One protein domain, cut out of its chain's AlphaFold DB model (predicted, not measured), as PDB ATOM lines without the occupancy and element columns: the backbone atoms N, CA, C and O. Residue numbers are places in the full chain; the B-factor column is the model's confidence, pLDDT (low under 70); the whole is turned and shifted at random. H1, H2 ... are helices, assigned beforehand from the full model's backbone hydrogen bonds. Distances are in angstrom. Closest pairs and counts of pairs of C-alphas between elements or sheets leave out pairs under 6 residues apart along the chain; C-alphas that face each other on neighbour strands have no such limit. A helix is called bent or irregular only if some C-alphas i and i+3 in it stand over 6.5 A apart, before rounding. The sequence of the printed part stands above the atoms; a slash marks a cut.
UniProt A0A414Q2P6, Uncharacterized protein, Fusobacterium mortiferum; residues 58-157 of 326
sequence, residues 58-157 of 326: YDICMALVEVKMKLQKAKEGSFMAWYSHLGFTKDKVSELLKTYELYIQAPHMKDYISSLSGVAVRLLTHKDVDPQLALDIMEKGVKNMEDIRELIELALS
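AT A GLANCE: This is residues 58 to 157 of the 326 residues of an uncharacterized protein of Fusobacterium mortiferum (UniProt A0A414Q2P6). An elongated stack of helices steps along one long axis: the helical hairpin of H1 and H2 makes one end, H3 crosses the middle, and the helical hairpin of H6 and H7 makes the other end. H4 folds back beside H3, and H5 packs between H3 and H7; the loop of residues 72 to 77 sticks out at the H1 and H2 end. The printed part has 100 residues, with seven named helices, H1 to H7 in order, and no named strand: the class is all helix. It is only just compact, close to loose, with a radius of gyration of the C-alphas of 14.7 A and spans of 43 by 26 by 21 A.

HOW THE PARTS SIT: H1, residues 58 to 71, touches H2, residues 78 to 85, with residues 67 to 71 alone; the closest C-alphas, of Leu 71 and Phe 79, are 5.9 A apart. This hairpin runs opposite ways at a steep tilt of 41 degrees. H3, residues 90 to 105, is the hub, touching four helices. It stands about perpendicular to H1, at 73 degrees, and touches it, closest at the C-alphas of Cys 61 and Leu 96, 5.4 A apart. H2 and H3 only just touch, with 3 pairs of C-alphas within 8 A, and only at the corner by their link; the closest, of Met 80 and Lys 90, are 7.5 A apart. H4, residues 107 to 115, forms a hairpin with H3, at a shallow tilt of 34 degrees, only just short of steep; the closest C-alphas, of Tyr 103 and Lys 110, are 6.4 A apart. H4 is irregular: C-alphas 108 and 111 are 8.5 A apart. H5, residues 118 to 124, touches residues 95 to 102 of H3 at a steep tilt of 44 degrees, the same way; the closest C-alphas, of Glu 95 and Gly 118, are 6.0 A apart. H7, residues 145 to 156, touches H5 with residues 145 to 149 alone, at a shallow tilt of 15 degrees, the same way; the closest C-alphas, of Ala 120 and Met 145, are 5.2 A apart. H6, residues 131 to 139, forms a hairpin with H7, at a steep tilt of 45 degrees; the closest C-alphas, of Ile 137 and Ile 148, are 6.9 A apart. H4 and H6 are near each other, while H3 and H7 are apart. The helix packing is mostly crossed, only just, with 2 of 6 pairs at a shallow tilt. Every O i to N i+4 pair is within hydrogen-bond range in H1, H2, H3, H5, H6 and H7, and 3 of 5 are in H4.

IN THESE COORDINATES: H1 begins at C-alpha 58, (14.810, -25.946, 43.440), and is 20.0 A long from first to last C-alpha; H2 is 10.7 A. H3, the longest helix, begins at C-alpha 90, (5.937, -41.548, 44.074), and is 23.2 A. H4 is 14.0 A, H5 10.1 A and H6 12.3 A. H7, 16.1 A, ends at C-alpha 156, (23.980, -42.413, 21.071).

THE WHOLE: The C-alphas of Lys 75 and Leu 154, the two farthest apart, are 43.6 A apart. The printed part has no cut and no long link. The mean pLDDT of the printed part is 88.4, and residue 157 is under 70.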
ATOM      1  N   TYR A  58      13.481 -25.546  42.972       92.75
ATOM      2  CA  TYR A  58      14.810 -25.946  43.440       92.75
ATOM      3  C   TYR A  58      14.832 -26.260  44.942       92.75
ATOM      4  O   TYR A  58      15.323 -27.320  45.324       92.75
ATOM      5  N   ASP A  59      14.251 -25.393  45.774       93.56
ATOM      6  CA  ASP A  59      14.226 -25.584  47.229       93.56
ATOM      7  C   ASP A  59      13.467 -26.863  47.618       93.56
ATOM      8  O   ASP A  59      13.928 -27.632  48.461       93.56
ATOM      9  N   ILE A  60      12.341 -27.147  46.949       94.44
ATOM     10  CA  ILE A  60      11.593 -28.402  47.125       94.44
ATOM     11  C   ILE A  60      12.467 -29.605  46.750       94.44
ATOM     12  O   ILE A  60      12.547 -30.569  47.513       94.44
ATOM     13  N   CYS A  61      13.126 -29.564  45.589       95.44
ATOM     14  CA  CYS A  61      14.005 -30.639  45.133       95.44
ATOM     15  C   CYS A  61      15.141 -30.914  46.132       95.44
ATOM     16  O   CYS A  61      15.395 -32.069  46.478       95.44
ATOM     17  N   MET A  62      15.783 -29.858  46.630       94.31
ATOM     18  CA  MET A  62      16.861 -29.935  47.615       94.31
ATOM     19  C   MET A  62      16.379 -30.539  48.936       94.31
ATOM     20  O   MET A  62      16.955 -31.520  49.403       94.31
ATOM     21  N   ALA A  63      15.272 -30.036  49.492       96.19
ATOM     22  CA  ALA A  63      14.697 -30.555  50.732       96.19
ATOM     23  C   ALA A  63      14.335 -32.047  50.626       96.19
ATOM     24  O   ALA A  63      14.597 -32.824  51.548       96.19
ATOM     25  N   LEU A  64      13.779 -32.481  49.486       95.88
ATOM     26  CA  LEU A  64      13.488 -33.896  49.235       95.88
ATOM     27  C   LEU A  64      14.758 -34.756  49.288       95.88
ATOM     28  O   LEU A  64      14.735 -35.836  49.882       95.88
ATOM     29  N   VAL A  65      15.860 -34.296  48.690       95.50
ATOM     30  CA  VAL A  65      17.142 -35.016  48.704       95.50
ATOM     31  C   VAL A  65      17.744 -35.057  50.104       95.50
ATOM     32  O   VAL A  65      18.141 -36.131  50.556       95.50
ATOM     33  N   GLU A  66      17.765 -33.936  50.822       95.25
ATOM     34  CA  GLU A  66      18.294 -33.872  52.188       95.25
ATOM     35  C   GLU A  66      17.552 -34.827  53.129       95.25
ATOM     36  O   GLU A  66      18.175 -35.615  53.848       95.25
ATOM     37  N   VAL A  67      16.217 -34.826  53.079       95.31
ATOM     38  CA  VAL A  67      15.399 -35.728  53.897       95.31
ATOM     39  C   VAL A  67      15.577 -37.183  53.462       95.31
ATOM     40  O   VAL A  67      15.711 -38.053  54.325       95.31
ATOM     41  N   LYS A  68      15.665 -37.469  52.154       94.75
ATOM     42  CA  LYS A  68      15.969 -38.818  51.644       94.75
ATOM     43  C   LYS A  68      17.275 -39.354  52.235       94.75
ATOM     44  O   LYS A  68      17.306 -40.499  52.679       94.75
ATOM     45  N   MET A  69      18.323 -38.530  52.292       93.50
ATOM     46  CA  MET A  69      19.622 -38.909  52.863       93.50
ATOM     47  C   MET A  69      19.546 -39.146  54.376       93.50
ATOM     48  O   MET A  69      20.131 -40.099  54.888       93.50
ATOM     49  N   LYS A  70      18.789 -38.322  55.112       94.75
ATOM     50  CA  LYS A  70      18.595 -38.507  56.561       94.75
ATOM     51  C   LYS A  70      17.790 -39.763  56.890       94.75
ATOM     52  O   LYS A  70      18.128 -40.471  57.836       94.75
ATOM     53  N   LEU A  71      16.758 -40.060  56.103       92.88
ATOM     54  CA  LEU A  71      15.885 -41.217  56.304       92.88
ATOM     55  C   LEU A  71      16.444 -42.521  55.718       92.88
ATOM     56  O   LEU A  71      15.853 -43.571  55.943       92.88
ATOM     57  N   GLN A  72      17.592 -42.496  55.033       87.88
ATOM     58  CA  GLN A  72      18.221 -43.697  54.470       87.88
ATOM     59  C   GLN A  72      18.562 -44.757  55.535       87.88
ATOM     60  O   GLN A  72      18.553 -45.946  55.239       87.88
ATOM     61  N   LYS A  73      18.855 -44.329  56.771       88.06
ATOM     62  CA  LYS A  73      19.152 -45.212  57.916       88.06
ATOM     63  C   LYS A  73      17.922 -45.548  58.769       88.06
ATOM     64  O   LYS A  73      18.051 -46.250  59.767       88.06
ATOM     65  N   ALA A  74      16.762 -44.983  58.439       90.00
ATOM     66  CA  ALA A  74      15.521 -45.226  59.162       90.00
ATOM     67  C   ALA A  74      14.871 -46.542  58.701       90.00
ATOM     68  O   ALA A  74      15.413 -47.272  57.871       90.00
ATOM     69  N   LYS A  75      13.688 -46.844  59.245       90.94
ATOM     70  CA  LYS A  75      12.890 -47.993  58.811       90.94
ATOM     71  C   LYS A  75      12.622 -47.910  57.303       90.94
ATOM     72  O   LYS A  75      12.323 -46.843  56.765       90.94
ATOM     73  N   GLU A  76      12.699 -49.050  56.623       90.44
ATOM     74  CA  GLU A  76      12.369 -49.128  55.202       90.44
ATOM     75  C   GLU A  76      10.969 -48.548  54.934       90.44
ATOM     76  O   GLU A  76      10.024 -48.755  55.699       90.44
ATOM     77  N   GLY A  77      10.854 -47.748  53.873       90.06
ATOM     78  CA  GLY A  77       9.621 -47.037  53.531       90.06
ATOM     79  C   GLY A  77       9.382 -45.723  54.290       90.06
ATOM     80  O   GLY A  77       8.469 -44.992  53.912       90.06
ATOM     81  N   SER A  78      10.204 -45.346  55.283       94.19
ATOM     82  CA  SER A  78      10.036 -44.081  56.027       94.19
ATOM     83  C   SER A  78      10.021 -42.841  55.128       94.19
ATOM     84  O   SER A  78       9.197 -41.953  55.329       94.19
ATOM     85  N   PHE A  79      10.882 -42.786  54.105       95.06
ATOM     86  CA  PHE A  79      10.886 -41.674  53.146       95.06
ATOM     87  C   PHE A  79       9.582 -41.599  52.341       95.06
ATOM     88  O   PHE A  79       9.038 -40.512  52.165       95.06
ATOM     89  N   MET A  80       9.054 -42.753  51.910       91.94
ATOM     90  CA  MET A  80       7.780 -42.831  51.190       91.94
ATOM     91  C   MET A  80       6.611 -42.373  52.048       91.94
ATOM     92  O   MET A  80       5.821 -41.545  51.601       91.94
ATOM     93  N   ALA A  81       6.534 -42.852  53.289       92.25
ATOM     94  CA  ALA A  81       5.515 -42.415  54.234       92.25
ATOM     95  C   ALA A  81       5.557 -40.894  54.461       92.25
ATOM     96  O   ALA A  81       4.518 -40.237  54.413       92.25
ATOM     97  N   TRP A  82       6.753 -40.325  54.645       96.00
ATOM     98  CA  TRP A  82       6.928 -38.893  54.883       96.00
ATOM     99  C   TRP A  82       6.496 -38.032  53.692       96.00
ATOM    100  O   TRP A  82       5.690 -37.120  53.870       96.00
ATOM    101  N   TYR A  83       6.959 -38.324  52.471       91.50
ATOM    102  CA  TYR A  83       6.556 -37.499  51.326       91.50
ATOM    103  C   TYR A  83       5.071 -37.674  50.983       91.50
ATOM    104  O   TYR A  83       4.441 -36.735  50.499       91.50
ATOM    105  N   SER A  84       4.495 -38.852  51.253       88.69
ATOM    106  CA  SER A  84       3.074 -39.115  50.989       88.69
ATOM    107  C   SER A  84       2.188 -38.323  51.949       88.69
ATOM    108  O   SER A  84       1.156 -37.800  51.542       88.69
ATOM    109  N   HIS A  85       2.621 -38.159  53.205       92.50
ATOM    110  CA  HIS A  85       1.967 -37.282  54.178       92.50
ATOM    111  C   HIS A  85       1.935 -35.809  53.728       92.50
ATOM    112  O   HIS A  85       0.964 -35.111  54.001       92.50
ATOM    113  N   LEU A  86       2.951 -35.352  52.988       90.81
ATOM    114  CA  LEU A  86       2.987 -34.012  52.386       90.81
ATOM    115  C   LEU A  86       2.148 -33.889  51.098       90.81
ATOM    116  O   LEU A  86       2.112 -32.822  50.492       90.81
ATOM    117  N   GLY A  87       1.487 -34.967  50.663       88.88
ATOM    118  CA  GLY A  87       0.660 -34.994  49.456       88.88
ATOM    119  C   GLY A  87       1.420 -35.295  48.162       88.88
ATOM    120  O   GLY A  87       0.840 -35.193  47.081       88.88
ATOM    121  N   PHE A  88       2.699 -35.680  48.227       85.31
ATOM    122  CA  PHE A  88       3.439 -36.073  47.029       85.31
ATOM    123  C   PHE A  88       3.144 -37.516  46.615       85.31
ATOM    124  O   PHE A  88       3.076 -38.429  47.438       85.31
ATOM    125  N   THR A  89       3.071 -37.744  45.304       89.38
ATOM    126  CA  THR A  89       3.058 -39.089  44.721       89.38
ATOM    127  C   THR A  89       4.480 -39.591  44.481       89.38
ATOM    128  O   THR A  89       5.412 -38.805  44.288       89.38
ATOM    129  N   LYS A  90       4.652 -40.917  44.419       85.50
ATOM    130  CA  LYS A  90       5.937 -41.548  44.074       85.50
ATOM    131  C   LYS A  90       6.504 -41.010  42.757       85.50
ATOM    132  O   LYS A  90       7.695 -40.705  42.693       85.50
ATOM    133  N   ASP A  91       5.660 -40.870  41.737       83.12
ATOM    134  CA  ASP A  91       6.078 -40.386  40.418       83.12
ATOM    135  C   ASP A  91       6.576 -38.947  40.489       83.12
ATOM    136  O   ASP A  91       7.642 -38.639  39.953       83.12
ATOM    137  N   LYS A  92       5.872 -38.080  41.232       88.75
ATOM    138  CA  LYS A  92       6.290 -36.687  41.375       88.75
ATOM    139  C   LYS A  92       7.593 -36.556  42.154       88.75
ATOM    140  O   LYS A  92       8.460 -35.787  41.754       88.75
ATOM    141  N   VAL A  93       7.770 -37.328  43.227       91.25
ATOM    142  CA  VAL A  93       9.048 -37.356  43.955       91.25
ATOM    143  C   VAL A  93      10.165 -37.875  43.060       91.25
ATOM    144  O   VAL A  93      11.243 -37.291  43.048       91.25
ATOM    145  N   SER A  94       9.925 -38.923  42.268       89.38
ATOM    146  CA  SER A  94      10.936 -39.423  41.334       89.38
ATOM    147  C   SER A  94      11.329 -38.378  40.289       89.38
ATOM    148  O   SER A  94      12.508 -38.283  39.956       89.38
ATOM    149  N   GLU A  95      10.370 -37.612  39.766       91.12
ATOM    150  CA  GLU A  95      10.620 -36.507  38.837       91.12
ATOM    151  C   GLU A  95      11.445 -35.391  39.497       91.12
ATOM    152  O   GLU A  95      12.438 -34.939  38.930       91.12
ATOM    153  N   LEU A  96      11.078 -34.968  40.711       93.31
ATOM    154  CA  LEU A  96      11.764 -33.895  41.441       93.31
ATOM    155  C   LEU A  96      13.193 -34.284  41.842       93.31
ATOM    156  O   LEU A  96      14.106 -33.472  41.713       93.31
ATOM    157  N   LEU A  97      13.412 -35.534  42.258       94.75
ATOM    158  CA  LEU A  97      14.750 -36.041  42.566       94.75
ATOM    159  C   LEU A  97      15.649 -36.047  41.322       94.75
ATOM    160  O   LEU A  97      16.768 -35.549  41.389       94.75
ATOM    161  N   LYS A  98      15.142 -36.518  40.175       94.88
ATOM    162  CA  LYS A  98      15.866 -36.461  38.892       94.88
ATOM    163  C   LYS A  98      16.131 -35.028  38.435       94.88
ATOM    164  O   LYS A  98      17.209 -34.710  37.954       94.88
ATOM    165  N   THR A  99      15.173 -34.128  38.649       94.12
ATOM    166  CA  THR A  99      15.373 -32.697  38.382       94.12
ATOM    167  C   THR A  99      16.534 -32.147  39.217       94.12
ATOM    168  O   THR A  99      17.318 -31.341  38.726       94.12
ATOM    169  N   TYR A 100      16.679 -32.594  40.470       95.81
ATOM    170  CA  TYR A 100      17.802 -32.191  41.315       95.81
ATOM    171  C   TYR A 100      19.156 -32.670  40.796       95.81
ATOM    172  O   TYR A 100      20.129 -31.926  40.886       95.81
ATOM    173  N   GLU A 101      19.224 -33.867  40.209       94.06
ATOM    174  CA  GLU A 101      20.449 -34.363  39.570       94.06
ATOM    175  C   GLU A 101      20.931 -33.392  38.480       94.06
ATOM    176  O   GLU A 101      22.114 -33.057  38.445       94.06
ATOM    177  N   LEU A 102      20.010 -32.848  37.675       94.62
ATOM    178  CA  LEU A 102      20.334 -31.829  36.671       94.62
ATOM    179  C   LEU A 102      20.803 -30.510  37.304       94.62
ATOM    180  O   LEU A 102      21.744 -29.901  36.803       94.62
ATOM    181  N   TYR A 103      20.207 -30.074  38.422       94.25
ATOM    182  CA  TYR A 103      20.671 -28.864  39.122       94.25
ATOM    183  C   TYR A 103      22.101 -28.992  39.651       94.25
ATOM    184  O   TYR A 103      22.824 -28.000  39.668       94.25
ATOM    185  N   ILE A 104      22.507 -30.186  40.094       91.19
ATOM    186  CA  ILE A 104      23.889 -30.435  40.524       91.19
ATOM    187  C   ILE A 104      24.837 -30.355  39.322       91.19
ATOM    188  O   ILE A 104      25.918 -29.784  39.445       91.19
ATOM    189  N   GLN A 105      24.433 -30.911  38.177       88.94
ATOM    190  CA  GLN A 105      25.241 -30.927  36.954       88.94
ATOM    191  C   GLN A 105      25.401 -29.527  36.343       88.94
ATOM    192  O   GLN A 105      26.503 -29.158  35.951       88.94
ATOM    193  N   ALA A 106      24.331 -28.726  36.317       88.56
ATOM    194  CA  ALA A 106      24.334 -27.382  35.739       88.56
ATOM    195  C   ALA A 106      23.717 -26.330  36.688       88.56
ATOM    196  O   ALA A 106      22.625 -25.811  36.427       88.56
ATOM    197  N   PRO A 107      24.412 -25.936  37.777       86.50
ATOM    198  CA  PRO A 107      23.871 -24.993  38.765       86.50
ATOM    199  C   PRO A 107      23.520 -23.619  38.182       86.50
ATOM    200  O   PRO A 107      22.600 -22.947  38.648       86.50
ATOM    201  N   HIS A 108      24.245 -23.206  37.141       84.12
ATOM    202  CA  HIS A 108      24.043 -21.939  36.443       84.12
ATOM    203  C   HIS A 108      22.791 -21.935  35.542       84.12
ATOM    204  O   HIS A 108      22.347 -20.870  35.127       84.12
ATOM    205  N   MET A 109      22.174 -23.096  35.289       86.19
ATOM    206  CA  MET A 109      20.996 -23.262  34.426       86.19
ATOM    207  C   MET A 109      19.685 -23.425  35.214       86.19
ATOM    208  O   MET A 109      18.726 -24.032  34.735       86.19
ATOM    209  N   LYS A 110      19.612 -22.888  36.440       86.31
ATOM    210  CA  LYS A 110      18.483 -23.092  37.367       86.31
ATOM    211  C   LYS A 110      17.109 -22.792  36.749       86.31
ATOM    212  O   LYS A 110      16.196 -23.614  36.853       86.31
ATOM    213  N   ASP A 111      16.954 -21.646  36.093       84.12
ATOM    214  CA  ASP A 111      15.673 -21.239  35.495       84.12
ATOM    215  C   ASP A 111      15.296 -22.129  34.301       84.12
ATOM    216  O   ASP A 111      14.137 -22.507  34.120       84.12
ATOM    217  N   TYR A 112      16.298 -22.537  33.522       88.31
ATOM    218  CA  TYR A 112      16.123 -23.462  32.413       88.31
ATOM    219  C   TYR A 112      15.629 -24.830  32.900       88.31
ATOM    220  O   TYR A 112      14.561 -25.280  32.480       88.31
ATOM    221  N   ILE A 113      16.341 -25.448  33.846       90.00
ATOM    222  CA  ILE A 113      15.997 -26.765  34.403       90.00
ATOM    223  C   ILE A 113      14.622 -26.720  35.080       90.00
ATOM    224  O   ILE A 113      13.812 -27.639  34.936       90.00
ATOM    225  N   SER A 114      14.306 -25.615  35.762       88.75
ATOM    226  CA  SER A 114      12.993 -25.409  36.378       88.75
ATOM    227  C   SER A 114      11.856 -25.449  35.362       88.75
ATOM    228  O   SER A 114      10.777 -25.948  35.689       88.75
ATOM    229  N   SER A 115      12.107 -24.978  34.140       87.00
ATOM    230  CA  SER A 115      11.131 -24.949  33.049       87.00
ATOM    231  C   SER A 115      10.973 -26.269  32.286       87.00
ATOM    232  O   SER A 115      10.038 -26.389  31.498       87.00
ATOM    233  N   LEU A 116      11.838 -27.265  32.512       87.50
ATOM    234  CA  LEU A 116      11.743 -28.558  31.831       87.50
ATOM    235  C   LEU A 116      10.489 -29.335  32.249       87.50
ATOM    236  O   LEU A 116      10.103 -29.365  33.426       87.50
ATOM    237  N   SER A 117       9.892 -30.025  31.276       86.81
ATOM    238  CA  SER A 117       8.817 -30.983  31.524       86.81
ATOM    239  C   SER A 117       9.354 -32.234  32.227       86.81
ATOM    240  O   SER A 117      10.519 -32.608  32.074       86.81
ATOM    241  N   GLY A 118       8.494 -32.952  32.952       82.69
ATOM    242  CA  GLY A 118       8.885 -34.225  33.569       82.69
ATOM    243  C   GLY A 118       9.317 -35.293  32.549       82.69
ATOM    244  O   GLY A 118      10.066 -36.208  32.885       82.69
ATOM    245  N   VAL A 119       8.877 -35.191  31.289       85.12
ATOM    246  CA  VAL A 119       9.344 -36.067  30.200       85.12
ATOM    247  C   VAL A 119      10.776 -35.712  29.805       85.12
ATOM    248  O   VAL A 119      11.618 -36.605  29.782       85.12
ATOM    249  N   ALA A 120      11.061 -34.425  29.592       88.25
ATOM    250  CA  ALA A 120      12.397 -33.932  29.265       88.25
ATOM    251  C   ALA A 120      13.416 -34.291  30.356       88.25
ATOM    252  O   ALA A 120      14.473 -34.838  30.054       88.25
ATOM    253  N   VAL A 121      13.060 -34.096  31.633       91.00
ATOM    254  CA  VAL A 121      13.908 -34.512  32.764       91.00
ATOM    255  C   VAL A 121      14.207 -36.010  32.696       91.00
ATOM    256  O   VAL A 121      15.355 -36.409  32.827       91.00
ATOM    257  N   ARG A 122      13.199 -36.858  32.448       89.31
ATOM    258  CA  ARG A 122      13.407 -38.314  32.368       89.31
ATOM    259  C   ARG A 122      14.308 -38.739  31.210       89.31
ATOM    260  O   ARG A 122      15.020 -39.723  31.393       89.31
ATOM    261  N   LEU A 123      14.239 -38.052  30.068       90.75
ATOM    262  CA  LEU A 123      15.109 -38.300  28.915       90.75
ATOM    263  C   LEU A 123      16.558 -37.934  29.244       90.75
ATOM    264  O   LEU A 123      17.442 -38.769  29.092       90.75
ATOM    265  N   LEU A 124      16.782 -36.729  29.775       91.81
ATOM    266  CA  LEU A 124      18.119 -36.227  30.111       91.81
ATOM    267  C   LEU A 124      18.787 -37.018  31.242       91.81
ATOM    268  O   LEU A 124      19.996 -37.198  31.235       91.81
ATOM    269  N   THR A 125      18.010 -37.525  32.201       92.88
ATOM    270  CA  THR A 125      18.518 -38.368  33.298       92.88
ATOM    271  C   THR A 125      18.340 -39.864  33.009       92.88
ATOM    272  O   THR A 125      18.156 -40.660  33.941       92.88
ATOM    273  N   HIS A 126      18.211 -40.273  31.745       92.31
ATOM    274  CA  HIS A 126      18.112 -41.693  31.429       92.31
ATOM    275  C   HIS A 126      19.463 -42.370  31.673       92.31
ATOM    276  O   HIS A 126      20.507 -41.796  31.403       92.31
ATOM    277  N   LYS A 127      19.453 -43.612  32.162       89.81
ATOM    278  CA  LYS A 127      20.677 -44.357  32.516       89.81
ATOM    279  C   LYS A 127      21.665 -44.547  31.353       89.81
ATOM    280  O   LYS A 127      22.843 -44.758  31.601       89.81
ATOM    281  N   ASP A 128      21.160 -44.509  30.120       88.50
ATOM    282  CA  ASP A 128      21.945 -44.702  28.894       88.50
ATOM    283  C   ASP A 128      22.441 -43.364  28.314       88.50
ATOM    284  O   ASP A 128      23.131 -43.351  27.301       88.50
ATOM    285  N   VAL A 129      22.073 -42.237  28.934       88.56
ATOM    286  CA  VAL A 129      22.509 -40.897  28.541       88.56
ATOM    287  C   VAL A 129      23.670 -40.497  29.436       88.56
ATOM    288  O   VAL A 129      23.544 -40.454  30.660       88.56
ATOM    289  N   ASP A 130      24.809 -40.215  28.812       88.38
ATOM    290  CA  ASP A 130      25.981 -39.724  29.522       88.38
ATOM    291  C   ASP A 130      25.705 -38.328  30.133       88.38
ATOM    292  O   ASP A 130      25.112 -37.479  29.458       88.38
ATOM    293  N   PRO A 131      26.120 -38.050  31.385       89.00
ATOM    294  CA  PRO A 131      25.899 -36.747  32.014       89.00
ATOM    295  C   PRO A 131      26.473 -35.560  31.229       89.00
ATOM    296  O   PRO A 131      25.878 -34.483  31.250       89.00
ATOM    297  N   GLN A 132      27.593 -35.735  30.516       86.50
ATOM    298  CA  GLN A 132      28.164 -34.680  29.680       86.50
ATOM    299  C   GLN A 132      27.291 -34.427  28.449       86.50
ATOM    300  O   GLN A 132      27.016 -33.278  28.124       86.50
ATOM    301  N   LEU A 133      26.769 -35.484  27.818       87.69
ATOM    302  CA  LEU A 133      25.807 -35.342  26.721       87.69
ATOM    303  C   LEU A 133      24.536 -34.605  27.178       87.69
ATOM    304  O   LEU A 133      24.032 -33.738  26.466       87.69
ATOM    305  N   ALA A 134      24.019 -34.925  28.366       88.44
ATOM    306  CA  ALA A 134      22.869 -34.223  28.927       88.44
ATOM    307  C   ALA A 134      23.168 -32.730  29.143       88.44
ATOM    308  O   ALA A 134      22.336 -31.892  28.794       88.44
ATOM    309  N   LEU A 135      24.353 -32.393  29.667       88.44
ATOM    310  CA  LEU A 135      24.800 -31.010  29.830       88.44
ATOM    311  C   LEU A 135      24.870 -30.276  28.486       88.44
ATOM    312  O   LEU A 135      24.256 -29.221  28.350       88.44
ATOM    313  N   ASP A 136      25.514 -30.868  27.480       85.31
ATOM    314  CA  ASP A 136      25.658 -30.276  26.147       85.31
ATOM    315  C   ASP A 136      24.289 -30.007  25.489       85.31
ATOM    316  O   ASP A 136      24.094 -28.996  24.811       85.31
ATOM    317  N   ILE A 137      23.309 -30.898  25.685       86.12
ATOM    318  CA  ILE A 137      21.934 -30.700  25.197       86.12
ATOM    319  C   ILE A 137      21.242 -29.561  25.954       86.12
ATOM    320  O   ILE A 137      20.548 -28.748  25.338       86.12
ATOM    321  N   MET A 138      21.428 -29.475  27.275       86.75
ATOM    322  CA  MET A 138      20.867 -28.386  28.076       86.75
ATOM    323  C   MET A 138      21.466 -27.030  27.690       86.75
ATOM    324  O   MET A 138      20.709 -26.073  27.534       86.75
ATOM    325  N   GLU A 139      22.780 -26.944  27.474       85.25
ATOM    326  CA  GLU A 139      23.475 -25.711  27.073       85.25
ATOM    327  C   GLU A 139      23.008 -25.186  25.706       85.25
ATOM    328  O   GLU A 139      22.961 -23.976  25.495       85.25
ATOM    329  N   LYS A 140      22.542 -26.069  24.810       82.12
ATOM    330  CA  LYS A 140      21.875 -25.677  23.552       82.12
ATOM    331  C   LYS A 140      20.492 -25.041  23.754       82.12
ATOM    332  O   LYS A 140      19.897 -24.563  22.793       82.12
ATOM    333  N   GLY A 141      19.951 -25.043  24.974       78.50
ATOM    334  CA  GLY A 141      18.678 -24.404  25.308       78.50
ATOM    335  C   GLY A 141      17.431 -25.153  24.816       78.50
ATOM    336  O   GLY A 141      16.344 -24.567  24.786       78.50
ATOM    337  N   VAL A 142      17.560 -26.431  24.447       77.44
ATOM    338  CA  VAL A 142      16.489 -27.243  23.848       77.44
ATOM    339  C   VAL A 142      15.547 -27.809  24.911       77.44
ATOM    340  O   VAL A 142      15.873 -28.768  25.603       77.44
ATOM    341  N   LYS A 143      14.340 -27.248  25.018       75.38
ATOM    342  CA  LYS A 143      13.346 -27.650  26.036       75.38
ATOM    343  C   LYS A 143      12.312 -28.661  25.544       75.38
ATOM    344  O   LYS A 143      11.646 -29.289  26.373       75.38
ATOM    345  N   ASN A 144      12.124 -28.758  24.230       78.75
ATOM    346  CA  ASN A 144      11.153 -29.656  23.618       78.75
ATOM    347  C   ASN A 144      11.621 -31.118  23.768       78.75
ATOM    348  O   ASN A 144      12.813 -31.410  23.706       78.75
ATOM    349  N   MET A 145      10.685 -32.035  24.024       80.88
ATOM    350  CA  MET A 145      11.038 -33.425  24.313       80.88
ATOM    351  C   MET A 145      11.437 -34.225  23.068       80.88
ATOM    352  O   MET A 145      12.294 -35.097  23.187       80.88
ATOM    353  N   GLU A 146      10.827 -33.956  21.914       76.56
ATOM    354  CA  GLU A 146      11.155 -34.557  20.623       76.56
ATOM    355  C   GLU A 146      12.571 -34.159  20.198       76.56
ATOM    356  O   GLU A 146      13.379 -35.042  19.929       76.56
ATOM    357  N   ASP A 147      12.913 -32.873  20.288       79.00
ATOM    358  CA  ASP A 147      14.251 -32.367  19.967       79.00
ATOM    359  C   ASP A 147      15.317 -32.940  20.916       79.00
ATOM    360  O   ASP A 147      16.378 -33.394  20.487       79.00
ATOM    361  N   ILE A 148      15.041 -32.960  22.232       79.62
ATOM    362  CA  ILE A 148      15.937 -33.589  23.219       79.62
ATOM    363  C   ILE A 148      16.144 -35.061  22.862       79.62
ATOM    364  O   ILE A 148      17.267 -35.562  22.918       79.62
ATOM    365  N   ARG A 149      15.066 -35.765  22.508       83.38
ATOM    366  CA  ARG A 149      15.125 -37.178  22.151       83.38
ATOM    367  C   ARG A 149      15.940 -37.397  20.883       83.38
ATOM    368  O   ARG A 149      16.776 -38.292  20.882       83.38
ATOM    369  N   GLU A 150      15.729 -36.596  19.849       81.81
ATOM    370  CA  GLU A 150      16.475 -36.694  18.597       81.81
ATOM    371  C   GLU A 150      17.966 -36.433  18.824       81.81
ATOM    372  O   GLU A 150      18.802 -37.209  18.370       81.81
ATOM    373  N   LEU A 151      18.320 -35.410  19.605       81.81
ATOM    374  CA  LEU A 151      19.713 -35.123  19.951       81.81
ATOM    375  C   LEU A 151      20.372 -36.268  20.727       81.81
ATOM    376  O   LEU A 151      21.534 -36.592  20.471       81.81
ATOM    377  N   ILE A 152      19.635 -36.898  21.646       86.06
ATOM    378  CA  ILE A 152      20.095 -38.097  22.353       86.06
ATOM    379  C   ILE A 152      20.279 -39.255  21.366       86.06
ATOM    380  O   ILE A 152      21.323 -39.899  21.379       86.06
ATOM    381  N   GLU A 153      19.303 -39.524  20.500       85.00
ATOM    382  CA  GLU A 153      19.365 -40.618  19.521       85.00
ATOM    383  C   GLU A 153      20.514 -40.424  18.518       85.00
ATOM    384  O   GLU A 153      21.239 -41.377  18.226       85.00
ATOM    385  N   LEU A 154      20.743 -39.195  18.052       76.81
ATOM    386  CA  LEU A 154      21.864 -38.834  17.183       76.81
ATOM    387  C   LEU A 154      23.215 -39.056  17.866       76.81
ATOM    388  O   LEU A 154      24.134 -39.583  17.242       76.81
ATOM    389  N   ALA A 155      23.340 -38.671  19.138       78.62
ATOM    390  CA  ALA A 155      24.586 -38.788  19.889       78.62
ATOM    391  C   ALA A 155      24.886 -40.221  20.358       78.62
ATOM    392  O   ALA A 155      26.050 -40.607  20.441       78.62
ATOM    393  N   LEU A 156      23.851 -41.012  20.654       77.81
ATOM    394  CA  LEU A 156      23.980 -42.413  21.071       77.81
ATOM    395  C   LEU A 156      24.065 -43.390  19.892       77.81
ATOM    396  O   LEU A 156      24.325 -44.578  20.099       77.81
ATOM    397  N   SER A 157      23.853 -42.922  18.659       67.31
ATOM    398  CA  SER A 157      23.996 -43.761  17.476       67.31
ATOM    399  C   SER A 157      25.465 -44.174  17.308       67.31
ATOM    400  O   SER A 157      26.331 -43.306  17.169       67.31
TER     401      SER A 157